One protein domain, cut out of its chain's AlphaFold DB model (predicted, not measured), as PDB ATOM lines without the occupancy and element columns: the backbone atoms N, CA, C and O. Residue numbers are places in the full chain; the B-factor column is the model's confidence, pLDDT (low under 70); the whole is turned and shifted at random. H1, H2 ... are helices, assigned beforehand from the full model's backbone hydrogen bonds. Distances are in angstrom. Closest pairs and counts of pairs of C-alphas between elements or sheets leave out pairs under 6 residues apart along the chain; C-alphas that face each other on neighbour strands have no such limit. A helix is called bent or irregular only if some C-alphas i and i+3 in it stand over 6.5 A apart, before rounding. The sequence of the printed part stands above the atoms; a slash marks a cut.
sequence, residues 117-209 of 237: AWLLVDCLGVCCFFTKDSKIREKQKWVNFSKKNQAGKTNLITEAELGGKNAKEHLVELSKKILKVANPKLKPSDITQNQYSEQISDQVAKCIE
ATOM      1  N   ALA A 117      -6.913  40.588  45.173       93.25
ATOM      2  CA  ALA A 117      -6.841  39.162  44.879       93.25
ATOM      3  C   ALA A 117      -7.994  38.376  45.514       93.25
ATOM      4  O   ALA A 117      -8.432  37.372  44.941       93.25
ATOM      5  N   TRP A 118      -8.520  38.825  46.658       95.56
ATOM      6  CA  TRP A 118      -9.728  38.253  47.254       95.56
ATOM      7  C   TRP A 118     -10.982  38.651  46.478       95.56
ATOM      8  O   TRP A 118     -11.884  37.835  46.348       95.56
ATOM      9  N   LEU A 119     -11.048  39.854  45.903       96.44
ATOM     10  CA  LEU A 119     -12.174  40.252  45.045       96.44
ATOM     11  C   LEU A 119     -12.196  39.464  43.723       96.44
ATOM     12  O   LEU A 119     -13.259  39.125  43.204       96.44
ATOM     13  N   LEU A 120     -11.023  39.117  43.190       96.19
ATOM     14  CA  LEU A 120     -10.873  38.387  41.927       96.19
ATOM     15  C   LEU A 120     -11.231  36.894  41.998       96.19
ATOM     16  O   LEU A 120     -11.272  36.229  40.956       96.19
ATOM     17  N   VAL A 121     -11.511  36.342  43.184       97.00
ATOM     18  CA  VAL A 121     -11.896  34.924  43.323       97.00
ATOM     19  C   VAL A 121     -13.237  34.598  42.656       97.00
ATOM     20  O   VAL A 121     -13.470  33.443  42.305       97.00
ATOM     21  N   ASP A 122     -14.093  35.605  42.447       97.00
ATOM     22  CA  ASP A 122     -15.365  35.494  41.729       97.00
ATOM     23  C   ASP A 122     -15.485  36.568  40.636       97.00
ATOM     24  O   ASP A 122     -16.117  37.618  40.798       97.00
ATOM     25  N   CYS A 123     -14.913  36.281  39.465       96.19
ATOM     26  CA  CYS A 123     -14.994  37.158  38.299       96.19
ATOM     27  C   CYS A 123     -16.447  37.433  37.867       96.19
ATOM     28  O   CYS A 123     -16.726  38.493  37.301       96.19
ATOM     29  N   LEU A 124     -17.383  36.507  38.109       96.19
ATOM     30  CA  LEU A 124     -18.790  36.713  37.767       96.19
ATOM     31  C   LEU A 124     -19.446  37.717  38.721       96.19
ATOM     32  O   LEU A 124     -20.210  38.568  38.266       96.19
ATOM     33  N   GLY A 125     -19.091  37.685  40.006       96.50
ATOM     34  CA  GLY A 125     -19.457  38.712  40.983       96.50
ATOM     35  C   GLY A 125     -18.956  40.100  40.591       96.50
ATOM     36  O   GLY A 125     -19.739  41.052  40.579       96.50
ATOM     37  N   VAL A 126     -17.702  40.206  40.142       97.12
ATOM     38  CA  VAL A 126     -17.158  41.461  39.586       97.12
ATOM     39  C   VAL A 126     -17.974  41.926  38.370       97.12
ATOM     40  O   VAL A 126     -18.310  43.107  38.258       97.12
ATOM     41  N   CYS A 127     -18.368  41.008  37.478       97.19
ATOM     42  CA  CYS A 127     -19.247  41.342  36.351       97.19
ATOM     43  C   CYS A 127     -20.605  41.885  36.818       97.19
ATOM     44  O   CYS A 127     -21.073  42.876  36.256       97.19
ATOM     45  N   CYS A 128     -21.225  41.279  37.838       96.31
ATOM     46  CA  CYS A 128     -22.514  41.729  38.383       96.31
ATOM     47  C   CYS A 128     -22.448  43.186  38.859       96.31
ATOM     48  O   CYS A 128     -23.353  43.967  38.567       96.31
ATOM     49  N   PHE A 129     -21.355  43.568  39.526       96.88
ATOM     50  CA  PHE A 129     -21.155  44.940  39.988       96.88
ATOM     51  C   PHE A 129     -21.086  45.941  38.820       96.88
ATOM     52  O   PHE A 129     -21.909  46.853  38.730       96.88
ATOM     53  N   PHE A 130     -20.155  45.752  37.878       96.81
ATOM     54  CA  PHE A 130     -19.910  46.736  36.809       96.81
ATOM     55  C   PHE A 130     -21.026  46.820  35.763       96.81
ATOM     56  O   PHE A 130     -21.185  47.844  35.099       96.81
ATOM     57  N   THR A 131     -21.813  45.760  35.609       94.75
ATOM     58  CA  THR A 131     -22.998  45.768  34.737       94.75
ATOM     59  C   THR A 131     -24.248  46.298  35.436       94.75
ATOM     60  O   THR A 131     -25.235  46.571  34.754       94.75
ATOM     61  N   LYS A 132     -24.201  46.477  36.767       90.88
ATOM     62  CA  LYS A 132     -25.320  46.907  37.621       90.88
ATOM     63  C   LYS A 132     -26.558  46.015  37.476       90.88
ATOM     64  O   LYS A 132     -27.687  46.491  37.555       90.88
ATOM     65  N   ASP A 133     -26.344  44.723  37.245       86.12
ATOM     66  CA  ASP A 133     -27.407  43.757  36.980       86.12
ATOM     67  C   ASP A 133     -27.167  42.467  37.775       86.12
ATOM     68  O   ASP A 133     -26.229  41.709  37.532       86.12
ATOM     69  N   SER A 134     -28.036  42.206  38.752       79.25
ATOM     70  CA  SER A 134     -27.946  41.023  39.612       79.25
ATOM     71  C   SER A 134     -28.288  39.718  38.885       79.25
ATOM     72  O   SER A 134     -27.855  38.652  39.319       79.25
ATOM     73  N   LYS A 135     -28.988  39.780  37.742       88.44
ATOM     74  CA  LYS A 135     -29.357  38.602  36.933       88.44
ATOM     75  C   LYS A 135     -28.239  38.153  35.995       88.44
ATOM     76  O   LYS A 135     -28.405  37.223  35.210       88.44
ATOM     77  N   ILE A 136     -27.075  38.798  36.046       89.12
ATOM     78  CA  ILE A 136     -25.912  38.473  35.209       89.12
ATOM     79  C   ILE A 136     -25.433  37.040  35.417       89.12
ATOM     80  O   ILE A 136     -24.967  36.418  34.461       89.12
ATOM     81  N   ARG A 137     -25.624  36.491  36.622       91.69
ATOM     82  CA  ARG A 137     -25.299  35.095  36.935       91.69
ATOM     83  C   ARG A 137     -26.102  34.085  36.105       91.69
ATOM     84  O   ARG A 137     -25.599  33.005  35.829       91.69
ATOM     85  N   GLU A 138     -27.295  34.459  35.642       92.88
ATOM     86  CA  GLU A 138     -28.171  33.626  34.802       92.88
ATOM     87  C   GLU A 138     -27.869  33.787  33.300       92.88
ATOM     88  O   GLU A 138     -28.298  32.991  32.464       92.88
ATOM     89  N   LYS A 139     -27.123  34.829  32.917       95.19
ATOM     90  CA  LYS A 139     -26.871  35.153  31.510       95.19
ATOM     91  C   LYS A 139     -25.647  34.405  31.002       95.19
ATOM     92  O   LYS A 139     -24.512  34.787  31.286       95.19
ATOM     93  N   GLN A 140     -25.864  33.420  30.127       95.94
ATOM     94  CA  GLN A 140     -24.796  32.574  29.577       95.94
ATOM     95  C   GLN A 140     -23.627  33.363  28.959       95.94
ATOM     96  O   GLN A 140     -22.471  32.974  29.110       95.94
ATOM     97  N   LYS A 141     -23.904  34.508  28.312       95.44
ATOM     98  CA  LYS A 141     -22.869  35.422  27.791       95.44
ATOM     99  C   LYS A 141     -21.858  35.804  28.878       95.44
ATOM    100  O   LYS A 141     -20.655  35.769  28.634       95.44
ATOM    101  N   TRP A 142     -22.346  36.165  30.059       96.62
ATOM    102  CA  TRP A 142     -21.520  36.635  31.166       96.62
ATOM    103  C   TRP A 142     -20.897  35.500  31.962       96.62
ATOM    104  O   TRP A 142     -19.746  35.628  32.358       96.62
ATOM    105  N   VAL A 143     -21.587  34.367  32.093       96.19
ATOM    106  CA  VAL A 143     -20.994  33.131  32.628       96.19
ATOM    107  C   VAL A 143     -19.801  32.687  31.774       96.19
ATOM    108  O   VAL A 143     -18.748  32.332  32.299       96.19
ATOM    109  N   ASN A 144     -19.924  32.734  30.446       96.81
ATOM    110  CA  ASN A 144     -18.824  32.388  29.543       96.81
ATOM    111  C   ASN A 144     -17.704  33.434  29.589       96.81
ATOM    112  O   ASN A 144     -16.525  33.078  29.601       96.81
ATOM    113  N   PHE A 145     -18.063  34.721  29.636       97.00
ATOM    114  CA  PHE A 145     -17.095  35.804  29.780       97.00
ATOM    115  C   PHE A 145     -16.291  35.671  31.077       97.00
ATOM    116  O   PHE A 145     -15.064  35.753  31.029       97.00
ATOM    117  N   SER A 146     -16.955  35.435  32.212       95.38
ATOM    118  CA  SER A 146     -16.289  35.307  33.505       95.38
ATOM    119  C   SER A 146     -15.375  34.090  33.520       95.38
ATOM    120  O   SER A 146     -14.203  34.240  33.825       95.38
ATOM    121  N   LYS A 147     -15.834  32.915  33.062       94.12
ATOM    122  CA  LYS A 147     -14.990  31.709  32.958       94.12
ATOM    123  C   LYS A 147     -13.733  31.931  32.116       94.12
ATOM    124  O   LYS A 147     -12.668  31.456  32.490       94.12
ATOM    125  N   LYS A 148     -13.840  32.670  31.005       94.38
ATOM    126  CA  LYS A 148     -12.694  32.989  30.136       94.38
ATOM    127  C   LYS A 148     -11.694  33.953  30.786       94.38
ATOM    128  O   LYS A 148     -10.517  33.906  30.448       94.38
ATOM    129  N   ASN A 149     -12.158  34.851  31.655       92.75
ATOM    130  CA  ASN A 149     -11.318  35.868  32.297       92.75
ATOM    131  C   ASN A 149     -10.977  35.544  33.762       92.75
ATOM    132  O   ASN A 149     -10.220  36.283  34.380       92.75
ATOM    133  N   GLN A 150     -11.515  34.459  34.318       92.75
ATOM    134  CA  GLN A 150     -11.264  34.033  35.686       92.75
ATOM    135  C   GLN A 150      -9.817  33.556  35.810       92.75
ATOM    136  O   GLN A 150      -9.447  32.516  35.263       92.75
ATOM    137  N   ALA A 151      -9.014  34.293  36.575       82.62
ATOM    138  CA  ALA A 151      -7.705  33.816  36.993       82.62
ATOM    139  C   ALA A 151      -7.854  32.506  37.789       82.62
ATOM    140  O   ALA A 151      -8.852  32.310  38.490       82.62
ATOM    141  N   GLY A 152      -6.872  31.606  37.660       84.56
ATOM    142  CA  GLY A 152      -6.814  30.339  38.392       84.56
ATOM    143  C   GLY A 152      -6.707  30.567  39.901       84.56
ATOM    144  O   GLY A 152      -7.713  30.833  40.558       84.56
ATOM    145  N   LYS A 153      -5.489  30.464  40.441       89.00
ATOM    146  CA  LYS A 153      -5.181  30.929  41.796       89.00
ATOM    147  C   LYS A 153      -4.859  32.424  41.768       89.00
ATOM    148  O   LYS A 153      -3.917  32.825  41.090       89.00
ATOM    149  N   THR A 154      -5.631  33.248  42.470       89.44
ATOM    150  CA  THR A 154      -5.482  34.711  42.461       89.44
ATOM    151  C   THR A 154      -4.291  35.188  43.286       89.44
ATOM    152  O   THR A 154      -3.704  36.207  42.950       89.44
ATOM    153  N   ASN A 155      -3.851  34.418  44.284       83.88
ATOM    154  CA  ASN A 155      -2.604  34.695  45.003       83.88
ATOM    155  C   ASN A 155      -1.338  34.470  44.150       83.88
ATOM    156  O   ASN A 155      -0.257  34.890  44.547       83.88
ATOM    157  N   LEU A 156      -1.468  33.823  42.982       85.25
ATOM    158  CA  LEU A 156      -0.386  33.646  42.004       85.25
ATOM    159  C   LEU A 156      -0.404  34.700  40.889       85.25
ATOM    160  O   LEU A 156       0.362  34.577  39.933       85.25
ATOM    161  N   ILE A 157      -1.282  35.707  40.964       80.88
ATOM    162  CA  ILE A 157      -1.204  36.870  40.074       80.88
ATOM    163  C   ILE A 157       0.088  37.593  40.454       80.88
ATOM    164  O   ILE A 157       0.141  38.248  41.479       80.88
ATOM    165  N   THR A 158       1.169  37.367  39.714       63.50
ATOM    166  CA  THR A 158       2.496  37.869  40.070       63.50
ATOM    167  C   THR A 158       2.634  39.361  39.785       63.50
ATOM    168  O   THR A 158       2.324  39.821  38.687       63.50
ATOM    169  N   GLU A 159       3.265  40.095  40.706       56.94
ATOM    170  CA  GLU A 159       4.121  41.215  40.307       56.94
ATOM    171  C   GLU A 159       5.299  40.615  39.537       56.94
ATOM    172  O   GLU A 159       6.222  40.051  40.119       56.94
ATOM    173  N   ALA A 160       5.223  40.621  38.207       41.25
ATOM    174  CA  ALA A 160       6.270  40.017  37.389       41.25
ATOM    175  C   ALA A 160       7.620  40.755  37.507       41.25
ATOM    176  O   ALA A 160       8.640  40.137  37.246       41.25
ATOM    177  N   GLU A 161       7.620  42.037  37.894       37.03
ATOM    178  CA  GLU A 161       8.773  42.939  38.056       37.03
ATOM    179  C   GLU A 161       8.258  44.323  38.524       37.03
ATOM    180  O   GLU A 161       7.044  44.533  38.583       37.03
ATOM    181  N   LEU A 162       9.150  45.289  38.799       35.09
ATOM    182  CA  LEU A 162       8.804  46.722  38.887       35.09
ATOM    183  C   LEU A 162       8.102  47.145  37.577       35.09
ATOM    184  O   LEU A 162       8.759  47.375  36.564       35.09
ATOM    185  N   GLY A 163       6.764  47.199  37.587       43.66
ATOM    186  CA  GLY A 163       5.924  47.443  36.401       43.66
ATOM    187  C   GLY A 163       5.102  46.242  35.894       43.66
ATOM    188  O   GLY A 163       4.421  46.365  34.873       43.66
ATOM    189  N   GLY A 164       5.142  45.090  36.576       49.56
ATOM    190  CA  GLY A 164       4.204  43.979  36.375       49.56
ATOM    191  C   GLY A 164       2.788  44.316  36.865       49.56
ATOM    192  O   GLY A 164       2.606  45.271  37.607       49.56
ATOM    193  N   LYS A 165       1.777  43.546  36.435       61.44
ATOM    194  CA  LYS A 165       0.380  43.748  36.862       61.44
ATOM    195  C   LYS A 165       0.080  42.921  38.113       61.44
ATOM    196  O   LYS A 165      -0.138  41.717  37.982       61.44
ATOM    197  N   ASN A 166       0.027  43.560  39.274       81.38
ATOM    198  CA  ASN A 166      -0.500  42.978  40.507       81.38
ATOM    199  C   ASN A 166      -2.023  42.718  40.386       81.38
ATOM    200  O   ASN A 166      -2.657  42.945  39.340       81.38
ATOM    201  N   ALA A 167      -2.641  42.215  41.457       89.00
ATOM    202  CA  ALA A 167      -4.081  41.954  41.477       89.00
ATOM    203  C   ALA A 167      -4.930  43.209  41.208       89.00
ATOM    204  O   ALA A 167      -5.941  43.119  40.502       89.00
ATOM    205  N   LYS A 168      -4.501  44.380  41.683       89.56
ATOM    206  CA  LYS A 168      -5.167  45.656  41.430       89.56
ATOM    207  C   LYS A 168      -5.146  46.037  39.959       89.56
ATOM    208  O   LYS A 168      -6.214  46.288  39.394       89.56
ATOM    209  N   GLU A 169      -4.001  45.997  39.275       89.38
ATOM    210  CA  GLU A 169      -3.983  46.261  37.830       89.38
ATOM    211  C   GLU A 169      -4.785  45.221  37.044       89.38
ATOM    212  O   GLU A 169      -5.423  45.556  36.037       89.38
ATOM    213  N   HIS A 170      -4.797  43.964  37.495       91.12
ATOM    214  CA  HIS A 170      -5.640  42.939  36.888       91.12
ATOM    215  C   HIS A 170      -7.130  43.285  37.015       91.12
ATOM    216  O   HIS A 170      -7.863  43.211  36.022       91.12
ATOM    217  N   LEU A 171      -7.579  43.703  38.201       93.75
ATOM    218  CA  LEU A 171      -8.964  44.089  38.457       93.75
ATOM    219  C   LEU A 171      -9.355  45.371  37.702       93.75
ATOM    220  O   LEU A 171     -10.440  45.431  37.113       93.75
ATOM    221  N   VAL A 172      -8.449  46.350  37.607       94.94
ATOM    222  CA  VAL A 172      -8.613  47.543  36.758       94.94
ATOM    223  C   VAL A 172      -8.819  47.142  35.297       94.94
ATOM    224  O   VAL A 172      -9.807  47.541  34.679       94.94
ATOM    225  N   GLU A 173      -7.955  46.306  34.727       94.12
ATOM    226  CA  GLU A 173      -8.088  45.886  33.329       94.12
ATOM    227  C   GLU A 173      -9.326  45.015  33.078       94.12
ATOM    228  O   GLU A 173      -9.992  45.155  32.046       94.12
ATOM    229  N   LEU A 174      -9.676  44.144  34.028       95.69
ATOM    230  CA  LEU A 174     -10.906  43.359  33.980       95.69
ATOM    231  C   LEU A 174     -12.139  44.272  33.967       95.69
ATOM    232  O   LEU A 174     -13.016  44.092  33.119       95.69
ATOM    233  N   SER A 175     -12.185  45.288  34.834       97.25
ATOM    234  CA  SER A 175     -13.300  46.241  34.887       97.25
ATOM    235  C   SER A 175     -13.474  46.996  33.563       97.25
ATOM    236  O   SER A 175     -14.582  47.045  33.023       97.25
ATOM    237  N   LYS A 176     -12.379  47.460  32.941       97.00
ATOM    238  CA  LYS A 176     -12.411  48.101  31.614       97.00
ATOM    239  C   LYS A 176     -12.987  47.169  30.549       97.00
ATOM    240  O   LYS A 176     -13.777  47.603  29.707       97.00
ATOM    241  N   LYS A 177     -12.598  45.887  30.562       96.62
ATOM    242  CA  LYS A 177     -13.138  44.878  29.636       96.62
ATOM    243  C   LYS A 177     -14.634  44.665  29.856       96.62
ATOM    244  O   LYS A 177     -15.376  44.637  28.876       96.62
ATOM    245  N   ILE A 178     -15.078  44.552  31.109       97.50
ATOM    246  CA  ILE A 178     -16.498  44.389  31.451       97.50
ATOM    247  C   ILE A 178     -17.304  45.585  30.940       97.50
ATOM    248  O   ILE A 178     -18.280  45.386  30.219       97.50
ATOM    249  N   LEU A 179     -16.861  46.813  31.229       97.00
ATOM    250  CA  LEU A 179     -17.527  48.044  30.791       97.00
ATOM    251  C   LEU A 179     -17.668  48.112  29.264       97.00
ATOM    252  O   LEU A 179     -18.755  48.395  28.759       97.00
ATOM    253  N   LYS A 180     -16.610  47.761  28.519       96.38
ATOM    254  CA  LYS A 180     -16.642  47.688  27.046       96.38
ATOM    255  C   LYS A 180     -17.611  46.623  26.521       96.38
ATOM    256  O   LYS A 180     -18.295  46.854  25.529       96.38
ATOM    257  N   VAL A 181     -17.683  45.453  27.158       95.81
ATOM    258  CA  VAL A 181     -18.597  44.367  26.744       95.81
ATOM    259  C   VAL A 181     -20.053  44.671  27.108       95.81
ATOM    260  O   VAL A 181     -20.967  44.246  26.389       95.81
ATOM    261  N   ALA A 182     -20.269  45.386  28.213       94.69
ATOM    262  CA  ALA A 182     -21.578  45.830  28.672       94.69
ATOM    263  C   ALA A 182     -22.132  46.949  27.785       94.69
ATOM    264  O   ALA A 182     -23.294  46.896  27.388       94.69
ATOM    265  N   ASN A 183     -21.289  47.918  27.421       94.44
ATOM    266  CA  ASN A 183     -21.641  49.009  26.525       94.44
ATOM    267  C   ASN A 183     -20.514  49.269  25.504       94.44
ATOM    268  O   ASN A 183     -19.606  50.057  25.772       94.44
ATOM    269  N   PRO A 184     -20.591  48.677  24.298       93.38
ATOM    270  CA  PRO A 184     -19.570  48.852  23.261       93.38
ATOM    271  C   PRO A 184     -19.416  50.288  22.741       93.38
ATOM    272  O   PRO A 184     -18.411  50.598  22.109       93.38
ATOM    273  N   LYS A 185     -20.405  51.161  22.982       95.19
ATOM    274  CA  LYS A 185     -20.383  52.574  22.570       95.19
ATOM    275  C   LYS A 185     -19.801  53.500  23.644       95.19
ATOM    276  O   LYS A 185     -19.762  54.711  23.437       95.19
ATOM    277  N   LEU A 186     -19.397  52.956  24.795       94.31
ATOM    278  CA  LEU A 186     -18.852  53.734  25.902       94.31
ATOM    279  C   LEU A 186     -17.520  54.380  25.496       94.31
ATOM    280  O   LEU A 186     -16.646  53.717  24.929       94.31
ATOM    281  N   LYS A 187     -17.360  55.677  25.775       95.69
ATOM    282  CA  LYS A 187     -16.145  56.404  25.392       95.69
ATOM    283  C   LYS A 187     -14.961  55.974  26.267       95.69
ATOM    284  O   LYS A 187     -15.160  55.608  27.426       95.69
ATOM    285  N   PRO A 188     -13.714  56.075  25.768       94.31
ATOM    286  CA  PRO A 188     -12.523  55.794  26.571       94.31
ATOM    287  C   PRO A 188     -12.449  56.591  27.880       94.31
ATOM    288  O   PRO A 188     -12.064  56.028  28.899       94.31
ATOM    289  N   SER A 189     -12.866  57.864  27.874       94.56
ATOM    290  CA  SER A 189     -12.933  58.708  29.079       94.56
ATOM    291  C   SER A 189     -13.838  58.108  30.150       94.56
ATOM    292  O   SER A 189     -13.455  58.021  31.313       94.56
ATOM    293  N   ASP A 190     -15.014  57.641  29.739       94.94
ATOM    294  CA  ASP A 190     -16.030  57.114  30.643       94.94
ATOM    295  C   ASP A 190     -15.590  55.750  31.188       94.94
ATOM    296  O   ASP A 190     -15.834  55.435  32.349       94.94
ATOM    297  N   ILE A 191     -14.880  54.953  30.381       94.94
ATOM    298  CA  ILE A 191     -14.262  53.701  30.834       94.94
ATOM    299  C   ILE A 191     -13.242  53.979  31.938       94.94
ATOM    300  O   ILE A 191     -13.291  53.322  32.970       94.94
ATOM    301  N   THR A 192     -12.354  54.957  31.750       93.00
ATOM    302  CA  THR A 192     -11.348  55.315  32.762       93.00
ATOM    303  C   THR A 192     -11.986  55.847  34.045       93.00
ATOM    304  O   THR A 192     -11.507  55.542  35.129       93.00
ATOM    305  N   GLN A 193     -13.081  56.605  33.947       94.19
ATOM    306  CA  GLN A 193     -13.787  57.137  35.119       94.19
ATOM    307  C   GLN A 193     -14.563  56.073  35.904       94.19
ATOM    308  O   GLN A 193     -14.757  56.228  37.104       94.19
ATOM    309  N   ASN A 194     -15.032  55.018  35.232       94.88
ATOM    310  CA  ASN A 194     -15.873  53.983  35.838       94.88
ATOM    311  C   ASN A 194     -15.134  52.658  36.076       94.88
ATOM    312  O   ASN A 194     -15.759  51.693  36.515       94.88
ATOM    313  N   GLN A 195     -13.840  52.576  35.751       95.81
ATOM    314  CA  GLN A 195     -13.018  51.405  36.058       95.81
ATOM    315  C   GLN A 195     -12.904  51.203  37.576       95.81
ATOM    316  O   GLN A 195     -13.228  52.088  38.367       95.81
ATOM    317  N   TYR A 196     -12.399  50.045  37.983       95.88
ATOM    318  CA  TYR A 196     -12.108  49.764  39.381       95.88
ATOM    319  C   TYR A 196     -11.177  50.807  40.026       95.88
ATOM    320  O   TYR A 196     -10.188  51.229  39.424       95.88
ATOM    321  N   SER A 197     -11.480  51.155  41.274       92.81
ATOM    322  CA  SER A 197     -10.598  51.841  42.218       92.81
ATOM    323  C   SER A 197     -10.860  51.290  43.626       92.81
ATOM    324  O   SER A 197     -11.948  50.786  43.897       92.81
ATOM    325  N   GLU A 198      -9.905  51.414  44.546       90.12
ATOM    326  CA  GLU A 198     -10.054  50.917  45.932       90.12
ATOM    327  C   GLU A 198     -11.231  51.573  46.680       90.12
ATOM    328  O   GLU A 198     -11.829  51.001  47.586       90.12
ATOM    329  N   GLN A 199     -11.660  52.762  46.245       91.44
ATOM    330  CA  GLN A 199     -12.821  53.459  46.812       91.44
ATOM    331  C   GLN A 199     -14.150  52.711  46.606       91.44
ATOM    332  O   GLN A 199     -15.166  53.093  47.187       91.44
ATOM    333  N   ILE A 200     -14.171  51.683  45.754       93.56
ATOM    334  CA  ILE A 200     -15.349  50.847  45.506       93.56
ATOM    335  C   ILE A 200     -15.144  49.382  45.921       93.56
ATOM    336  O   ILE A 200     -16.023  48.560  45.639       93.56
ATOM    337  N   SER A 201     -14.048  49.047  46.620       94.00
ATOM    338  CA  SER A 201     -13.750  47.690  47.114       94.00
ATOM    339  C   SER A 201     -14.934  47.070  47.861       94.00
ATOM    340  O   SER A 201     -15.321  45.929  47.597       94.00
ATOM    341  N   ASP A 202     -15.577  47.831  48.755       94.44
ATOM    342  CA  ASP A 202     -16.693  47.351  49.579       94.44
ATOM    343  C   ASP A 202     -17.943  47.031  48.747       94.44
ATOM    344  O   ASP A 202     -18.700  46.109  49.060       94.44
ATOM    345  N   GLN A 203     -18.175  47.784  47.672       95.69
ATOM    346  CA  GLN A 203     -19.309  47.565  46.781       95.69
ATOM    347  C   GLN A 203     -19.077  46.364  45.868       95.69
ATOM    348  O   GLN A 203     -19.994  45.566  45.674       95.69
ATOM    349  N   VAL A 204     -17.848  46.188  45.370       96.50
ATOM    350  CA  VAL A 204     -17.467  44.982  44.627       96.50
ATOM    351  C   VAL A 204     -17.600  43.754  45.530       96.50
ATOM    352  O   VAL A 204     -18.244  42.782  45.132       96.50
ATOM    353  N   ALA A 205     -17.099  43.822  46.770       97.06
ATOM    354  CA  ALA A 205     -17.191  42.743  47.756       97.06
ATOM    355  C   ALA A 205     -18.638  42.274  47.987       97.06
ATOM    356  O   ALA A 205     -18.886  41.069  48.074       97.06
ATOM    357  N   LYS A 206     -19.626  43.185  47.988       96.50
ATOM    358  CA  LYS A 206     -21.062  42.841  48.097       96.50
ATOM    359  C   LYS A 206     -21.562  41.961  46.952       96.50
ATOM    360  O   LYS A 206     -22.477  41.168  47.178       96.50
ATOM    361  N   CYS A 207     -20.939  42.000  45.779       96.50
ATOM    362  CA  CYS A 207     -21.315  41.167  44.635       96.50
ATOM    363  C   CYS A 207     -20.570  39.823  44.556       96.50
ATOM    364  O   CYS A 207     -21.028  38.948  43.823       96.50
ATOM    365  N   ILE A 208     -19.471  39.642  45.298       96.62
ATOM    366  CA  ILE A 208     -18.660  38.407  45.317       96.62
ATOM    367  C   ILE A 208     -19.393  37.262  46.021       96.62
ATOM    368  O   ILE A 208     -19.938  37.440  47.108       96.62
ATOM    369  N   GLU A 209     -19.396  36.072  45.435       96.06
ATOM    370  CA  GLU A 209     -19.965  34.871  46.047       96.06
ATOM    371  C   GLU A 209     -18.882  34.029  46.735       96.06
ATOM    372  O   GLU A 209     -17.857  33.682  46.141       96.06
TER     373      GLU A 209
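This is residues 117 to 209 of the 237 residues of an uncharacterized protein of Leptolyngbya sp (UniProt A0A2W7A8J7). A short helix, H1, sits in the middle of a small cluster of crossing helices, with H3 packed on one side of it, H6 on the opposite side, and the longest helix, H4, crossing it as well. The small helix H5 packs on H4, H2 packs on H1, and a long loop, residues 150 to 166, swings out at one end of the longest axis around Leu 162. The printed part has 93 residues with six named helices, H1 to H6 in chain order, and no named strand; the class is all helix. It is compact, with a radius of gyration of the C-alphas of 12.8 A, and spans 36 by 29 by 24 A.

H4, residues 167 to 182, touches H1, residues 123 to 131, with its residues 175 to 182 alone, at a steep tilt of 54 degrees, the same way; the closest C-alphas, of Thr 131 and Ala 182, are 6.2 A apart. H4 touches H5, residues 188 to 194, with its residues 176 to 180 alone, at a steep tilt of 63 degrees, opposite ways; the C-alphas of Lys 176 and Ile 191 come closest, 5.9 A. H3, residues 140 to 149, is close to H4 but not clearly touching, the closest C-alphas, of Asn 149 and Leu 174, being 7.7 A apart. H1 is the hub, touching four helices. It touches H3 at a steep tilt of 60 degrees, opposite ways, closest at the C-alphas of Leu 124 and Ser 146, 5.1 A. It touches H6, residues 198 to 207, only just about perpendicular at 71 degrees, closest at the C-alphas of Gly 125 and Cys 207, 4.8 A. It touches H2, residues 134 to 138, closest at the C-alphas of Cys 128 and Ser 134, 5.6 A. H2 and H3 only just touch, and only at the corner, with 3 pairs of C-alphas within 8 A, the closest those of Ile 136 and Trp 142, 6.2 A. The helix packing is mostly crossed: of the 4 touching pairs that have a tilt, H1 with H3, H1 with H4, H1 with H6 and H4 with H5, 0 are at a shallow tilt. H4 and H6 are only just apart, 8.5 A at the closest. In H1, H3, H4 and H5 every O i to N i+4 pair is within hydrogen-bond range; in H6 3 of 6 are, and in H2 0 of 1, beside 1 of 2 O i to N i+3 pairs.

H4 is 22.0 A long, from C-alpha 167 at (-4.081, 41.954, 41.477). H1 is 12.3 A long, from C-alpha 123 at (-14.994, 37.158, 38.299); H3 is 14.1 A and H5 10.0 A. H2, 8.8 A, is irregular, with C-alphas 134 and 137 7.0 A apart. H6, 15.0 A, is irregular, with C-alphas 199 and 202 7.7 A apart; it ends at C-alpha 207 at (-21.315, 41.167, 44.635).

The C-alphas of Glu 138 and Leu 162, the two farthest apart, are 39.4 A apart. The printed part has no cut. The link H3 to H4, 17 residues, is long; the other links are tight. Mean pLDDT of the printed part is 89.6, and residues 158 to 165 are under 70.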